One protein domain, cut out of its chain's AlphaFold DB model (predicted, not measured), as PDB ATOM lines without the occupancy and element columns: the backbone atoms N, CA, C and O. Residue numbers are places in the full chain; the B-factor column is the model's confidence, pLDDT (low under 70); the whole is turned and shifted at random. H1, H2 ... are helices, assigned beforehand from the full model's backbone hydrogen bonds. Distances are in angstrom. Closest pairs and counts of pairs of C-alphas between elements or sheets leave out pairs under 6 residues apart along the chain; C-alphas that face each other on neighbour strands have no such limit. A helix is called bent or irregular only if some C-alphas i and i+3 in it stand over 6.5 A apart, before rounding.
ATOM      1  N   PHE A  76      45.930  10.265 -12.133       33.16
ATOM      2  CA  PHE A  76      47.013  11.216 -12.329       33.16
ATOM      3  C   PHE A  76      46.802  12.472 -11.478       33.16
ATOM      4  O   PHE A  76      47.670  12.807 -10.682       33.16
ATOM      5  N   LEU A  77      45.632  13.117 -11.554       36.41
ATOM      6  CA  LEU A  77      45.339  14.305 -10.749       36.41
ATOM      7  C   LEU A  77      45.268  14.008  -9.247       36.41
ATOM      8  O   LEU A  77      45.700  14.839  -8.459       36.41
ATOM      9  N   LEU A  78      44.803  12.826  -8.844       36.81
ATOM     10  CA  LEU A  78      44.825  12.353  -7.462       36.81
ATOM     11  C   LEU A  78      46.265  12.218  -6.944       36.81
ATOM     12  O   LEU A  78      46.584  12.717  -5.867       36.81
ATOM     13  N   ALA A  79      47.155  11.602  -7.728       35.84
ATOM     14  CA  ALA A  79      48.573  11.494  -7.399       35.84
ATOM     15  C   ALA A  79      49.270  12.867  -7.386       35.84
ATOM     16  O   ALA A  79      50.148  13.088  -6.549       35.84
ATOM     17  N   CYS A  80      48.853  13.796  -8.256       37.22
ATOM     18  CA  CYS A  80      49.318  15.181  -8.278       37.22
ATOM     19  C   CYS A  80      48.824  15.979  -7.059       37.22
ATOM     20  O   CYS A  80      49.630  16.606  -6.390       37.22
ATOM     21  N   PHE A  81      47.537  15.945  -6.709       39.28
ATOM     22  CA  PHE A  81      46.975  16.767  -5.628       39.28
ATOM     23  C   PHE A  81      47.311  16.235  -4.231       39.28
ATOM     24  O   PHE A  81      47.653  17.021  -3.351       39.28
ATOM     25  N   VAL A  82      47.262  14.913  -4.030       35.44
ATOM     26  CA  VAL A  82      47.511  14.293  -2.716       35.44
ATOM     27  C   VAL A  82      49.001  14.311  -2.359       35.44
ATOM     28  O   VAL A  82      49.334  14.420  -1.188       35.44
ATOM     29  N   ASN A  83      49.914  14.271  -3.341       36.28
ATOM     30  CA  ASN A  83      51.356  14.289  -3.059       36.28
ATOM     31  C   ASN A  83      52.052  15.640  -3.333       36.28
ATOM     32  O   ASN A  83      53.117  15.866  -2.767       36.28
ATOM     33  N   CYS A  84      51.522  16.568  -4.151       33.91
ATOM     34  CA  CYS A  84      52.177  17.881  -4.349       33.91
ATOM     35  C   CYS A  84      52.073  18.824  -3.148       33.91
ATOM     36  O   CYS A  84      52.875  19.749  -3.054       33.91
ATOM     37  N   ILE A  85      51.123  18.605  -2.234       32.50
ATOM     38  CA  ILE A  85      51.039  19.364  -0.975       32.50
ATOM     39  C   ILE A  85      52.072  18.841   0.048       32.50
ATOM     40  O   ILE A  85      52.457  19.558   0.968       32.50
ATOM     41  N   ALA A  86      52.622  17.642  -0.171       31.95
ATOM     42  CA  ALA A  86      53.693  17.057   0.624       31.95
ATOM     43  C   ALA A  86      55.084  17.541   0.162       31.95
ATOM     44  O   ALA A  86      55.887  16.772  -0.370       31.95
ATOM     45  N   LEU A  87      55.406  18.821   0.380       26.44
ATOM     46  CA  LEU A  87      56.812  19.240   0.431       26.44
ATOM     47  C   LEU A  87      57.439  18.583   1.666       26.44
ATOM     48  O   LEU A  87      57.215  19.001   2.798       26.44
ATOM     49  N   GLN A 111      47.685  25.905  21.010       79.75
ATOM     50  CA  GLN A 111      46.531  25.676  20.143       79.75
ATOM     51  C   GLN A 111      46.793  26.070  18.679       79.75
ATOM     52  O   GLN A 111      46.261  25.425  17.776       79.75
ATOM     53  N   GLU A 112      47.619  27.088  18.425       83.81
ATOM     54  CA  GLU A 112      47.917  27.541  17.065       83.81
ATOM     55  C   GLU A 112      48.748  26.492  16.317       83.81
ATOM     56  O   GLU A 112      48.406  26.112  15.195       83.81
ATOM     57  N   THR A 113      49.792  25.959  16.954       83.62
ATOM     58  CA  THR A 113      50.613  24.875  16.399       83.62
ATOM     59  C   THR A 113      49.773  23.626  16.120       83.62
ATOM     60  O   THR A 113      49.910  23.016  15.053       83.62
ATOM     61  N   ALA A 114      48.862  23.270  17.032       83.75
ATOM     62  CA  ALA A 114      47.970  22.130  16.853       83.75
ATOM     63  C   ALA A 114      47.014  22.314  15.660       83.75
ATOM     64  O   ALA A 114      46.907  21.437  14.799       83.75
ATOM     65  N   GLU A 115      46.367  23.478  15.557       85.69
ATOM     66  CA  GLU A 115      45.480  23.796  14.435       85.69
ATOM     67  C   GLU A 115      46.235  23.823  13.099       85.69
ATOM     68  O   GLU A 115      45.731  23.302  12.104       85.69
ATOM     69  N   GLN A 116      47.455  24.368  13.060       85.38
ATOM     70  CA  GLN A 116      48.286  24.378  11.854       85.38
ATOM     71  C   GLN A 116      48.705  22.967  11.418       85.38
ATOM     72  O   GLN A 116      48.713  22.676  10.218       85.38
ATOM     73  N   ALA A 117      49.061  22.092  12.362       85.31
ATOM     74  CA  ALA A 117      49.413  20.704  12.074       85.31
ATOM     75  C   ALA A 117      48.208  19.918  11.529       85.31
ATOM     76  O   ALA A 117      48.341  19.185  10.544       85.31
ATOM     77  N   GLU A 118      47.024  20.115  12.114       88.94
ATOM     78  CA  GLU A 118      45.774  19.521  11.635       88.94
ATOM     79  C   GLU A 118      45.391  20.050  10.242       88.94
ATOM     80  O   GLU A 118      45.119  19.258   9.339       88.94
ATOM     81  N   GLU A 119      45.458  21.369  10.012       88.38
ATOM     82  CA  GLU A 119      45.191  21.959   8.694       88.38
ATOM     83  C   GLU A 119      46.127  21.388   7.615       88.38
ATOM     84  O   GLU A 119      45.672  21.044   6.522       88.38
ATOM     85  N   LYS A 120      47.433  21.271   7.896       83.94
ATOM     86  CA  LYS A 120      48.409  20.693   6.954       83.94
ATOM     87  C   LYS A 120      48.051  19.250   6.604       83.94
ATOM     88  O   LYS A 120      48.006  18.904   5.420       83.94
ATOM     89  N   PHE A 121      47.753  18.436   7.612       86.75
ATOM     90  CA  PHE A 121      47.357  17.042   7.431       86.75
ATOM     91  C   PHE A 121      46.080  16.917   6.585       86.75
ATOM     92  O   PHE A 121      46.077  16.223   5.568       86.75
ATOM     93  N   LEU A 122      45.025  17.670   6.913       88.12
ATOM     94  CA  LEU A 122      43.746  17.650   6.188       88.12
ATOM     95  C   LEU A 122      43.863  18.154   4.741       88.12
ATOM     96  O   LEU A 122      43.122  17.714   3.855       88.12
ATOM     97  N   ARG A 123      44.813  19.052   4.464       83.56
ATOM     98  CA  ARG A 123      45.146  19.484   3.097       83.56
ATOM     99  C   ARG A 123      45.838  18.391   2.282       83.56
ATOM    100  O   ARG A 123      45.748  18.448   1.060       83.56
ATOM    101  N   GLY A 124      46.431  17.383   2.922       76.62
ATOM    102  CA  GLY A 124      47.084  16.245   2.270       76.62
ATOM    103  C   GLY A 124      48.577  16.106   2.579       76.62
ATOM    104  O   GLY A 124      49.270  15.385   1.865       76.62
ATOM    105  N   ALA A 125      49.100  16.793   3.602       76.62
ATOM    106  CA  ALA A 125      50.458  16.529   4.072       76.62
ATOM    107  C   ALA A 125      50.576  15.096   4.645       76.62
ATOM    108  O   ALA A 125      49.576  14.544   5.117       76.62
ATOM    109  N   PRO A 126      51.772  14.473   4.612       78.19
ATOM    110  CA  PRO A 126      51.984  13.167   5.226       78.19
ATOM    111  C   PRO A 126      51.637  13.197   6.723       78.19
ATOM    112  O   PRO A 126      51.828  14.234   7.355       78.19
ATOM    113  N   PRO A 127      51.153  12.081   7.295       84.31
ATOM    114  CA  PRO A 127      50.869  12.008   8.723       84.31
ATOM    115  C   PRO A 127      52.141  12.220   9.551       84.31
ATOM    116  O   PRO A 127      53.170  11.591   9.300       84.31
ATOM    117  N   GLU A 128      52.041  13.067  10.566       85.19
ATOM    118  CA  GLU A 128      53.047  13.274  11.604       85.19
ATOM    119  C   GLU A 128      52.528  12.717  12.935       85.19
ATOM    120  O   GLU A 128      51.320  12.668  13.171       85.19
ATOM    121  N   TRP A 129      53.428  12.322  13.842       85.19
ATOM    122  CA  TRP A 129      53.044  11.824  15.174       85.19
ATOM    123  C   TRP A 129      52.183  12.820  15.957       85.19
ATOM    124  O   TRP A 129      51.228  12.430  16.629       85.19
ATOM    125  N   LEU A 130      52.453  14.112  15.764       84.69
ATOM    126  CA  LEU A 130      51.675  15.211  16.317       84.69
ATOM    127  C   LEU A 130      50.184  15.136  15.941       84.69
ATOM    128  O   LEU A 130      49.328  15.443  16.767       84.69
ATOM    129  N   ASN A 131      49.841  14.676  14.732       88.62
ATOM    130  CA  ASN A 131      48.440  14.550  14.317       88.62
ATOM    131  C   ASN A 131      47.666  13.536  15.172       88.62
ATOM    132  O   ASN A 131      46.492  13.752  15.466       88.62
ATOM    133  N   PHE A 132      48.321  12.452  15.589       89.06
ATOM    134  CA  PHE A 132      47.716  11.417  16.427       89.06
ATOM    135  C   PHE A 132      47.561  11.886  17.873       89.06
ATOM    136  O   PHE A 132      46.512  11.678  18.478       89.06
ATOM    137  N   HIS A 133      48.559  12.601  18.397       85.31
ATOM    138  CA  HIS A 133      48.477  13.211  19.722       85.31
ATOM    139  C   HIS A 133      47.334  14.231  19.823       85.31
ATOM    140  O   HIS A 133      46.510  14.146  20.731       85.31
ATOM    141  N   ILE A 134      47.237  15.160  18.863       86.00
ATOM    142  CA  ILE A 134      46.164  16.170  18.829       86.00
ATOM    143  C   ILE A 134      44.791  15.500  18.732       86.00
ATOM    144  O   ILE A 134      43.846  15.940  19.384       86.00
ATOM    145  N   SER A 135      44.683  14.426  17.948       87.12
ATOM    146  CA  SER A 135      43.459  13.631  17.839       87.12
ATOM    147  C   SER A 135      43.038  13.026  19.186       87.12
ATOM    148  O   SER A 135      41.888  13.192  19.586       87.12
ATOM    149  N   ASP A 136      43.950  12.354  19.898       86.00
ATOM    150  CA  ASP A 136      43.669  11.766  21.221       86.00
ATOM    151  C   ASP A 136      43.290  12.852  22.250       86.00
ATOM    152  O   ASP A 136      42.404  12.660  23.090       86.00
ATOM    153  N   LEU A 137      43.939  14.019  22.183       82.62
ATOM    154  CA  LEU A 137      43.638  15.156  23.051       82.62
ATOM    155  C   LEU A 137      42.244  15.739  22.766       82.62
ATOM    156  O   LEU A 137      41.515  16.090  23.693       82.62
ATOM    157  N   ALA A 138      41.856  15.833  21.493       81.06
ATOM    158  CA  ALA A 138      40.537  16.319  21.098       81.06
ATOM    159  C   ALA A 138      39.419  15.370  21.552       81.06
ATOM    160  O   ALA A 138      38.390  15.827  22.055       81.06
ATOM    161  N   GLU A 139      39.647  14.058  21.434       83.56
ATOM    162  CA  GLU A 139      38.711  13.030  21.890       83.56
ATOM    163  C   GLU A 139      38.571  13.040  23.419       83.56
ATOM    164  O   GLU A 139      37.458  13.087  23.942       83.56
ATOM    165  N   SER A 140      39.689  13.063  24.151       82.38
ATOM    166  CA  SER A 140      39.676  13.060  25.622       82.38
ATOM    167  C   SER A 140      39.056  14.324  26.229       82.38
ATOM    168  O   SER A 140      38.347  14.233  27.232       82.38
ATOM    169  N   ASN A 141      39.254  15.486  25.601       81.75
ATOM    170  CA  ASN A 141      38.658  16.751  26.035       81.75
ATOM    171  C   ASN A 141      37.232  16.979  25.500       81.75
ATOM    172  O   ASN A 141      36.609  17.989  25.833       81.75
ATOM    173  N   GLY A 142      36.710  16.076  24.659       77.12
ATOM    174  CA  GLY A 142      35.389  16.196  24.034       77.12
ATOM    175  C   GLY A 142      35.257  17.374  23.062       77.12
ATOM    176  O   GLY A 142      34.144  17.821  22.788       77.12
ATOM    177  N   THR A 143      36.376  17.908  22.566       73.19
ATOM    178  CA  THR A 143      36.417  19.074  21.667       73.19
ATOM    179  C   THR A 143      36.408  18.692  20.186       73.19
ATOM    180  O   THR A 143      36.217  19.563  19.337       73.19
ATOM    181  N   GLY A 144      36.579  17.409  19.865       77.62
ATOM    182  CA  GLY A 144      36.494  16.876  18.509       77.62
ATOM    183  C   GLY A 144      36.486  15.350  18.494       77.62
ATOM    184  O   GLY A 144      36.694  14.705  19.519       77.62
ATOM    185  N   SER A 145      36.227  14.762  17.327       78.38
ATOM    186  CA  SER A 145      36.302  13.308  17.151       78.38
ATOM    187  C   SER A 145      37.728  12.834  16.868       78.38
ATOM    188  O   SER A 145      38.541  13.571  16.297       78.38
ATOM    189  N   SER A 146      38.013  11.576  17.208       82.69
ATOM    190  CA  SER A 146      39.282  10.923  16.890       82.69
ATOM    191  C   SER A 146      39.538  10.854  15.379       82.69
ATOM    192  O   SER A 146      38.629  10.948  14.548       82.69
ATOM    193  N   LEU A 147      40.789  10.610  15.005       86.25
ATOM    194  CA  LEU A 147      41.177  10.319  13.636       86.25
ATOM    195  C   LEU A 147      40.459   9.052  13.145       86.25
ATOM    196  O   LEU A 147      40.336   8.058  13.863       86.25
ATOM    197  N   ILE A 148      39.951   9.109  11.914       88.31
ATOM    198  CA  ILE A 148      39.108   8.052  11.348       88.31
ATOM    199  C   ILE A 148      39.939   6.785  11.138       88.31
ATOM    200  O   ILE A 148      40.932   6.779  10.401       88.31
ATOM    201  N   LYS A 149      39.506   5.688  11.763       90.81
ATOM    202  CA  LYS A 149      40.166   4.385  11.668       90.81
ATOM    203  C   LYS A 149      39.628   3.636  10.456       90.81
ATOM    204  O   LYS A 149      38.567   3.028  10.513       90.81
ATOM    205  N   THR A 306      30.040   2.290   6.445       91.25
ATOM    206  CA  THR A 306      30.468   2.736   7.777       91.25
ATOM    207  C   THR A 306      31.492   3.866   7.685       91.25
ATOM    208  O   THR A 306      31.319   4.908   8.310       91.25
ATOM    209  N   GLU A 307      32.529   3.714   6.853       92.69
ATOM    210  CA  GLU A 307      33.543   4.762   6.678       92.69
ATOM    211  C   GLU A 307      32.942   6.055   6.117       92.69
ATOM    212  O   GLU A 307      33.340   7.149   6.518       92.69
ATOM    213  N   LYS A 308      31.974   5.957   5.197       92.50
ATOM    214  CA  LYS A 308      31.280   7.135   4.654       92.50
ATOM    215  C   LYS A 308      30.500   7.882   5.734       92.50
ATOM    216  O   LYS A 308      30.499   9.110   5.725       92.50
ATOM    217  N   GLU A 309      29.840   7.170   6.644       92.00
ATOM    218  CA  GLU A 309      29.096   7.770   7.757       92.00
ATOM    219  C   GLU A 309      30.031   8.498   8.738       92.00
ATOM    220  O   GLU A 309      29.790   9.660   9.086       92.00
ATOM    221  N   GLU A 310      31.153   7.871   9.096       92.00
ATOM    222  CA  GLU A 310      32.197   8.486   9.928       92.00
ATOM    223  C   GLU A 310      32.789   9.737   9.255       92.00
ATOM    224  O   GLU A 310      32.921  10.796   9.875       92.00
ATOM    225  N   LEU A 311      33.080   9.660   7.951       92.75
ATOM    226  CA  LEU A 311      33.594  10.783   7.165       92.75
ATOM    227  C   LEU A 311      32.580  11.929   7.031       92.75
ATOM    228  O   LEU A 311      32.982  13.094   7.047       92.75
ATOM    229  N   ASN A 312      31.282  11.636   6.908       93.75
ATOM    230  CA  ASN A 312      30.230  12.656   6.894       93.75
ATOM    231  C   ASN A 312      30.170  13.405   8.227       93.75
ATOM    232  O   ASN A 312      30.192  14.635   8.232       93.75
ATOM    233  N   THR A 313      30.198  12.670   9.338       92.81
ATOM    234  CA  THR A 313      30.223  13.254  10.686       92.81
ATOM    235  C   THR A 313      31.451  14.148  10.869       92.81
ATOM    236  O   THR A 313      31.336  15.307  11.271       92.81
ATOM    237  N   LYS A 314      32.636  13.667  10.465       92.50
ATOM    238  CA  LYS A 314      33.871  14.462  10.534       92.50
ATOM    239  C   LYS A 314      33.814  15.705   9.646       92.50
ATOM    240  O   LYS A 314      34.343  16.749  10.012       92.50
ATOM    241  N   LYS A 315      33.163  15.640   8.482       92.81
ATOM    242  CA  LYS A 315      33.001  16.802   7.597       92.81
ATOM    243  C   LYS A 315      32.159  17.900   8.238       92.81
ATOM    244  O   LYS A 315      32.475  19.079   8.059       92.81
ATOM    245  N   GLU A 316      31.101  17.538   8.956       92.38
ATOM    246  CA  GLU A 316      30.272  18.495   9.694       92.38
ATOM    247  C   GLU A 316      31.082  19.175  10.800       92.38
ATOM    248  O   GLU A 316      31.096  20.404  10.869       92.38
ATOM    249  N   GLU A 317      31.848  18.399  11.571       91.81
ATOM    250  CA  GLU A 317      32.775  18.913  12.587       91.81
ATOM    251  C   GLU A 317      33.793  19.896  11.986       91.81
ATOM    252  O   GLU A 317      33.929  21.028  12.454       91.81
ATOM    253  N   LEU A 318      34.467  19.516  10.895       91.75
ATOM    254  CA  LEU A 318      35.449  20.377  10.228       91.75
ATOM    255  C   LEU A 318      34.811  21.646   9.652       91.75
ATOM    256  O   LEU A 318      35.432  22.708   9.665       91.75
ATOM    257  N   SER A 319      33.569  21.558   9.172       92.19
ATOM    258  CA  SER A 319      32.825  22.717   8.670       92.19
ATOM    259  C   SER A 319      32.462  23.684   9.798       92.19
ATOM    260  O   SER A 319      32.529  24.896   9.599       92.19
ATOM    261  N   GLN A 320      32.126  23.172  10.984       91.75
ATOM    262  CA  GLN A 320      31.868  23.989  12.172       91.75
ATOM    263  C   GLN A 320      33.153  24.641  12.700       91.75
ATOM    264  O   GLN A 320      33.143  25.830  13.014       91.75
ATOM    265  N   LYS A 321      34.262  23.893  12.743       89.44
ATOM    266  CA  LYS A 321      35.551  24.360  13.278       89.44
ATOM    267  C   LYS A 321      36.264  25.354  12.357       89.44
ATOM    268  O   LYS A 321      36.738  26.390  12.812       89.44
ATOM    269  N   TYR A 322      36.330  25.066  11.056       90.38
ATOM    270  CA  TYR A 322      37.157  25.817  10.100       90.38
ATOM    271  C   TYR A 322      36.356  26.666   9.102       90.38
ATOM    272  O   TYR A 322      36.937  27.440   8.329       90.38
ATOM    273  N   GLY A 323      35.026  26.538   9.086       92.38
ATOM    274  CA  GLY A 323      34.151  27.290   8.191       92.38
ATOM    275  C   GLY A 323      34.555  27.136   6.724       92.38
ATOM    276  O   GLY A 323      34.760  26.033   6.215       92.38
ATOM    277  N   ALA A 324      34.723  28.263   6.028       88.69
ATOM    278  CA  ALA A 324      35.073  28.273   4.607       88.69
ATOM    279  C   ALA A 324      36.427  27.607   4.290       88.69
ATOM    280  O   ALA A 324      36.605  27.105   3.175       88.69
ATOM    281  N   LYS A 325      37.374  27.555   5.243       87.19
ATOM    282  CA  LYS A 325      38.681  26.907   5.035       87.19
ATOM    283  C   LYS A 325      38.554  25.403   4.783       87.19
ATOM    284  O   LYS A 325      39.384  24.862   4.056       87.19
ATOM    285  N   ALA A 326      37.498  24.752   5.284       88.50
ATOM    286  CA  ALA A 326      37.269  23.318   5.093       88.50
ATOM    287  C   ALA A 326      37.174  22.912   3.608       88.50
ATOM    288  O   ALA A 326      37.542  21.801   3.228       88.50
ATOM    289  N   SER A 327      36.769  23.837   2.728       84.62
ATOM    290  CA  SER A 327      36.766  23.620   1.271       84.62
ATOM    291  C   SER A 327      38.163  23.372   0.680       84.62
ATOM    292  O   SER A 327      38.291  22.731  -0.361       84.62
ATOM    293  N   GLN A 328      39.216  23.835   1.356       83.62
ATOM    294  CA  GLN A 328      40.606  23.718   0.915       83.62
ATOM    295  C   GLN A 328      41.317  22.484   1.485       83.62
ATOM    296  O   GLN A 328      42.492  22.260   1.195       83.62
ATOM    297  N   PHE A 329      40.639  21.683   2.310       88.62
ATOM    298  CA  PHE A 329      41.174  20.443   2.872       88.62
ATOM    299  C   PHE A 329      41.118  19.330   1.831       88.62
ATOM    300  O   PHE A 329      40.326  18.396   1.918       88.62
ATOM    301  N   HIS A 330      41.916  19.478   0.773       84.88
ATOM    302  CA  HIS A 330      41.813  18.635  -0.410       84.88
ATOM    303  C   HIS A 330      42.095  17.161  -0.113       84.88
ATOM    304  O   HIS A 330      41.352  16.326  -0.615       84.88
ATOM    305  N   GLY A 331      43.078  16.839   0.735       83.94
ATOM    306  CA  GLY A 331      43.336  15.465   1.178       83.94
ATOM    307  C   GLY A 331      42.103  14.813   1.814       83.94
ATOM    308  O   GLY A 331      41.684  13.735   1.389       83.94
ATOM    309  N   PHE A 332      41.464  15.509   2.757       89.69
ATOM    310  CA  PHE A 332      40.224  15.051   3.384       89.69
ATOM    311  C   PHE A 332      39.053  14.986   2.395       89.69
ATOM    312  O   PHE A 332      38.374  13.971   2.318       89.69
ATOM    313  N   ASN A 333      38.822  16.033   1.600       90.06
ATOM    314  CA  ASN A 333      37.677  16.120   0.687       90.06
ATOM    315  C   ASN A 333      37.755  15.099  -0.463       90.06
ATOM    316  O   ASN A 333      36.729  14.609  -0.936       90.06
ATOM    317  N   ILE A 334      38.963  14.735  -0.896       87.56
ATOM    318  CA  ILE A 334      39.200  13.636  -1.839       87.56
ATOM    319  C   ILE A 334      38.766  12.303  -1.225       87.56
ATOM    320  O   ILE A 334      38.041  11.546  -1.869       87.56
ATOM    321  N   LEU A 335      39.178  12.031   0.019       88.50
ATOM    322  CA  LEU A 335      38.777  10.825   0.738       88.50
ATOM    323  C   LEU A 335      37.256  10.818   0.966       88.50
ATOM    324  O   LEU A 335      36.593   9.872   0.563       88.50
ATOM    325  N   HIS A 336      36.701  11.903   1.519       91.19
ATOM    326  CA  HIS A 336      35.268  12.100   1.791       91.19
ATOM    327  C   HIS A 336      34.396  11.899   0.547       91.19
ATOM    328  O   HIS A 336      33.367  11.231   0.612       91.19
ATOM    329  N   SER A 337      34.824  12.420  -0.606       88.94
ATOM    330  CA  SER A 337      34.105  12.260  -1.875       88.94
ATOM    331  C   SER A 337      34.251  10.867  -2.500       88.94
ATOM    332  O   SER A 337      33.844  10.676  -3.645       88.94
ATOM    333  N   ASN A 338      34.826   9.899  -1.773       88.06
ATOM    334  CA  ASN A 338      35.128   8.554  -2.254       88.06
ATOM    335  C   ASN A 338      35.945   8.600  -3.555       88.06
ATOM    336  O   ASN A 338      35.645   7.895  -4.519       88.06
ATOM    337  N   PHE A 339      36.960   9.471  -3.584       84.88
ATOM    338  CA  PHE A 339      37.837   9.677  -4.737       84.88
ATOM    339  C   PHE A 339      37.070  10.117  -5.997       84.88
ATOM    340  O   PHE A 339      37.398   9.696  -7.108       84.88
ATOM    341  N   SER A 340      36.043  10.961  -5.825       85.06
ATOM    342  CA  SER A 340      35.198  11.437  -6.924       85.06
ATOM    343  C   SER A 340      36.019  12.133  -8.000       85.06
ATOM    344  O   SER A 340      36.719  13.119  -7.749       85.06
ATOM    345  N   GLN A 341      35.870  11.643  -9.227       78.69
ATOM    346  CA  GLN A 341      36.572  12.202 -10.366       78.69
ATOM    347  C   GLN A 341      36.126  13.635 -10.676       78.69
ATOM    348  O   GLN A 341      36.953  14.477 -11.018       78.69
ATOM    349  N   ASP A 342      34.840  13.933 -10.505       81.69
ATOM    350  CA  ASP A 342      34.306  15.273 -10.747       81.69
ATOM    351  C   ASP A 342      34.910  16.282  -9.764       81.69
ATOM    352  O   ASP A 342      35.363  17.352 -10.171       81.69
ATOM    353  N   TYR A 343      35.022  15.900  -8.486       83.19
ATOM    354  CA  TYR A 343      35.651  16.741  -7.466       83.19
ATOM    355  C   TYR A 343      37.129  16.994  -7.782       83.19
ATOM    356  O   TYR A 343      37.606  18.123  -7.692       83.19
ATOM    357  N   ILE A 344      37.868  15.952  -8.175       78.75
ATOM    358  CA  ILE A 344      39.288  16.072  -8.521       78.75
ATOM    359  C   ILE A 344      39.466  17.001  -9.729       78.75
ATOM    360  O   ILE A 344      40.339  17.870  -9.713       78.75
ATOM    361  N   GLN A 345      38.628  16.865 -10.760       76.12
ATOM    362  CA  GLN A 345      38.658  17.743 -11.931       76.12
ATOM    363  C   GLN A 345      38.351  19.197 -11.571       76.12
ATOM    364  O   GLN A 345      39.041  20.098 -12.053       76.12
ATOM    365  N   GLU A 346      37.361  19.428 -10.709       79.75
ATOM    366  CA  GLU A 346      37.002  20.758 -10.218       79.75
ATOM    367  C   GLU A 346      38.136  21.382  -9.394       79.75
ATOM    368  O   GLU A 346      38.565  22.501  -9.684       79.75
ATOM    369  N   ALA A 347      38.706  20.640  -8.441       73.69
ATOM    370  CA  ALA A 347      39.849  21.087  -7.644       73.69
ATOM    371  C   ALA A 347      41.065  21.432  -8.527       73.69
ATOM    372  O   ALA A 347      41.793  22.390  -8.263       73.69
ATOM    373  N   CYS A 348      41.249  20.697  -9.627       70.69
ATOM    374  CA  CYS A 348      42.320  20.923 -10.593       70.69
ATOM    375  C   CYS A 348      41.982  21.959 -11.676       70.69
ATOM    376  O   CYS A 348      42.855  22.300 -12.476       70.69
ATOM    377  N   ALA A 349      40.761  22.503 -11.722       69.75
ATOM    378  CA  ALA A 349      40.339  23.435 -12.769       69.75
ATOM    379  C   ALA A 349      41.185  24.720 -12.798       69.75
ATOM    380  O   ALA A 349      41.399  25.297 -13.866       69.75
ATOM    381  N   VAL A 350      41.756  25.117 -11.654       59.28
ATOM    382  CA  VAL A 350      42.716  26.231 -11.542       59.28
ATOM    383  C   VAL A 350      43.980  26.028 -12.393       59.28
ATOM    384  O   VAL A 350      44.639  26.992 -12.773       59.28
ATOM    385  N   LEU A 351      44.312  24.781 -12.743       59.50
ATOM    386  CA  LEU A 351      45.440  24.444 -13.616       59.50
ATOM    387  C   LEU A 351      45.090  24.581 -15.103       59.50
ATOM    388  O   LEU A 351      45.984  24.771 -15.930       59.50
ATOM    389  N   ASN A 352      43.800  24.526 -15.445       56.56
ATOM    390  CA  ASN A 352      43.300  24.562 -16.821       56.56
ATOM    391  C   ASN A 352      43.098  25.989 -17.360       56.56
ATOM    392  O   ASN A 352      42.994  26.173 -18.572       56.56
ATOM    393  N   THR A 353      43.059  27.002 -16.492       51.22
ATOM    394  CA  THR A 353      42.819  28.413 -16.857       51.22
ATOM    395  C   THR A 353      44.075  29.160 -17.314       51.22
ATOM    396  O   THR A 353      43.998  30.321 -17.712       51.22
ATOM    397  N   VAL A 354      45.239  28.509 -17.294       52.50
ATOM    398  CA  VAL A 354      46.515  29.121 -17.668       52.50
ATOM    399  C   VAL A 354      46.755  28.987 -19.174       52.50
ATOM    400  O   VAL A 354      46.931  27.885 -19.697       52.50
TER     401      VAL A 354
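Overview. This is residues 76 to 87, 111 to 149 and 306 to 354 of the 741 residues of an uncharacterized protein of Gambusia affinis (UniProt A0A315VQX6). A cluster of helices is built round one short helix, H5, in the middle: H4 packs on it, H2 reaches it with residues 121 to 123, and H1 and H6 pack on it towards one end of the long axis, while H3 packs crosswise on H2, away from H5, towards the other end. H4, the longest helix, has a kink near residue 322, and residues 349 to 354, with the short H7, stick out. The printed part has 100 residues, with seven named helices in the order H1 to H7 and no named strand; the class is all helix. The whole is compact, with a radius of gyration of the C-alphas of 14.0 A, and spans 45 by 30 by 23 A, only just elongated.

Along the chain. H1 is residues 76 to 84, 11.6 A long, from C-alpha 76 at (47.013, 11.216, -12.329). H2 is residues 111 to 123, 18.2 A, and H3 is residues 129 to 140, 17.0 A, ending with C-alpha 140 at (39.676, 13.060, 25.622). H4 is residues 306 to 328, 24.3 A; it is irregular, with C-alphas 321 and 324 9.5 A apart. H5 is residues 330 to 336, 9.5 A, H6 residues 341 to 347, 9.9 A, and H7 residues 349 to 352, 5.1 A, ending with C-alpha 352 at (43.300, 24.562, -16.821).

Arrangement. H5 is the hub and touches four helices. It forms a helical hairpin with H4, at a shallow tilt of 31 degrees, opposite ways; the closest C-alphas, of Leu 311 and His 336, are 5.8 A apart. H5 and H6, also a hairpin, only just touch, with 3 pairs of C-alphas within 8 A, the closest those of Ile 334 and Ile 344, 7.1 A apart. H1 touches H5 at a steep tilt of 56 degrees, closest at the C-alphas of Val 82 and Gly 331, 5.8 A. H2 touches H5 with residues 121 to 123 alone, closest at the C-alphas of Arg 123 and Gly 331, 4.8 A. H3 touches H2 with residues 130 to 134 alone, closest at the C-alphas of Glu 118 and Asn 131, 6.2 A. H3 and H5 are apart, and H6 and H7 meet only through their link. Every O i to N i+4 pair is within hydrogen-bond range in H1, H2, H3, H5 and H6; in H4 14 of 19 are, and H7 is too short for such a pair.

Size, cuts and confidence. The two C-alphas farthest apart, of Ser 140 and Val 354, are 46.7 A from each other. Residues 88 to 110 are not printed, and C-alphas 87 and 111 are 23.1 A apart across that cut; residues 150 to 305 are not printed either, with 10.6 A between C-alphas 149 and 306. Of the links that are printed whole, each is tight. Mean pLDDT of the printed part is 77.9, and residues 76 to 87 and 349 to 354 are under 70.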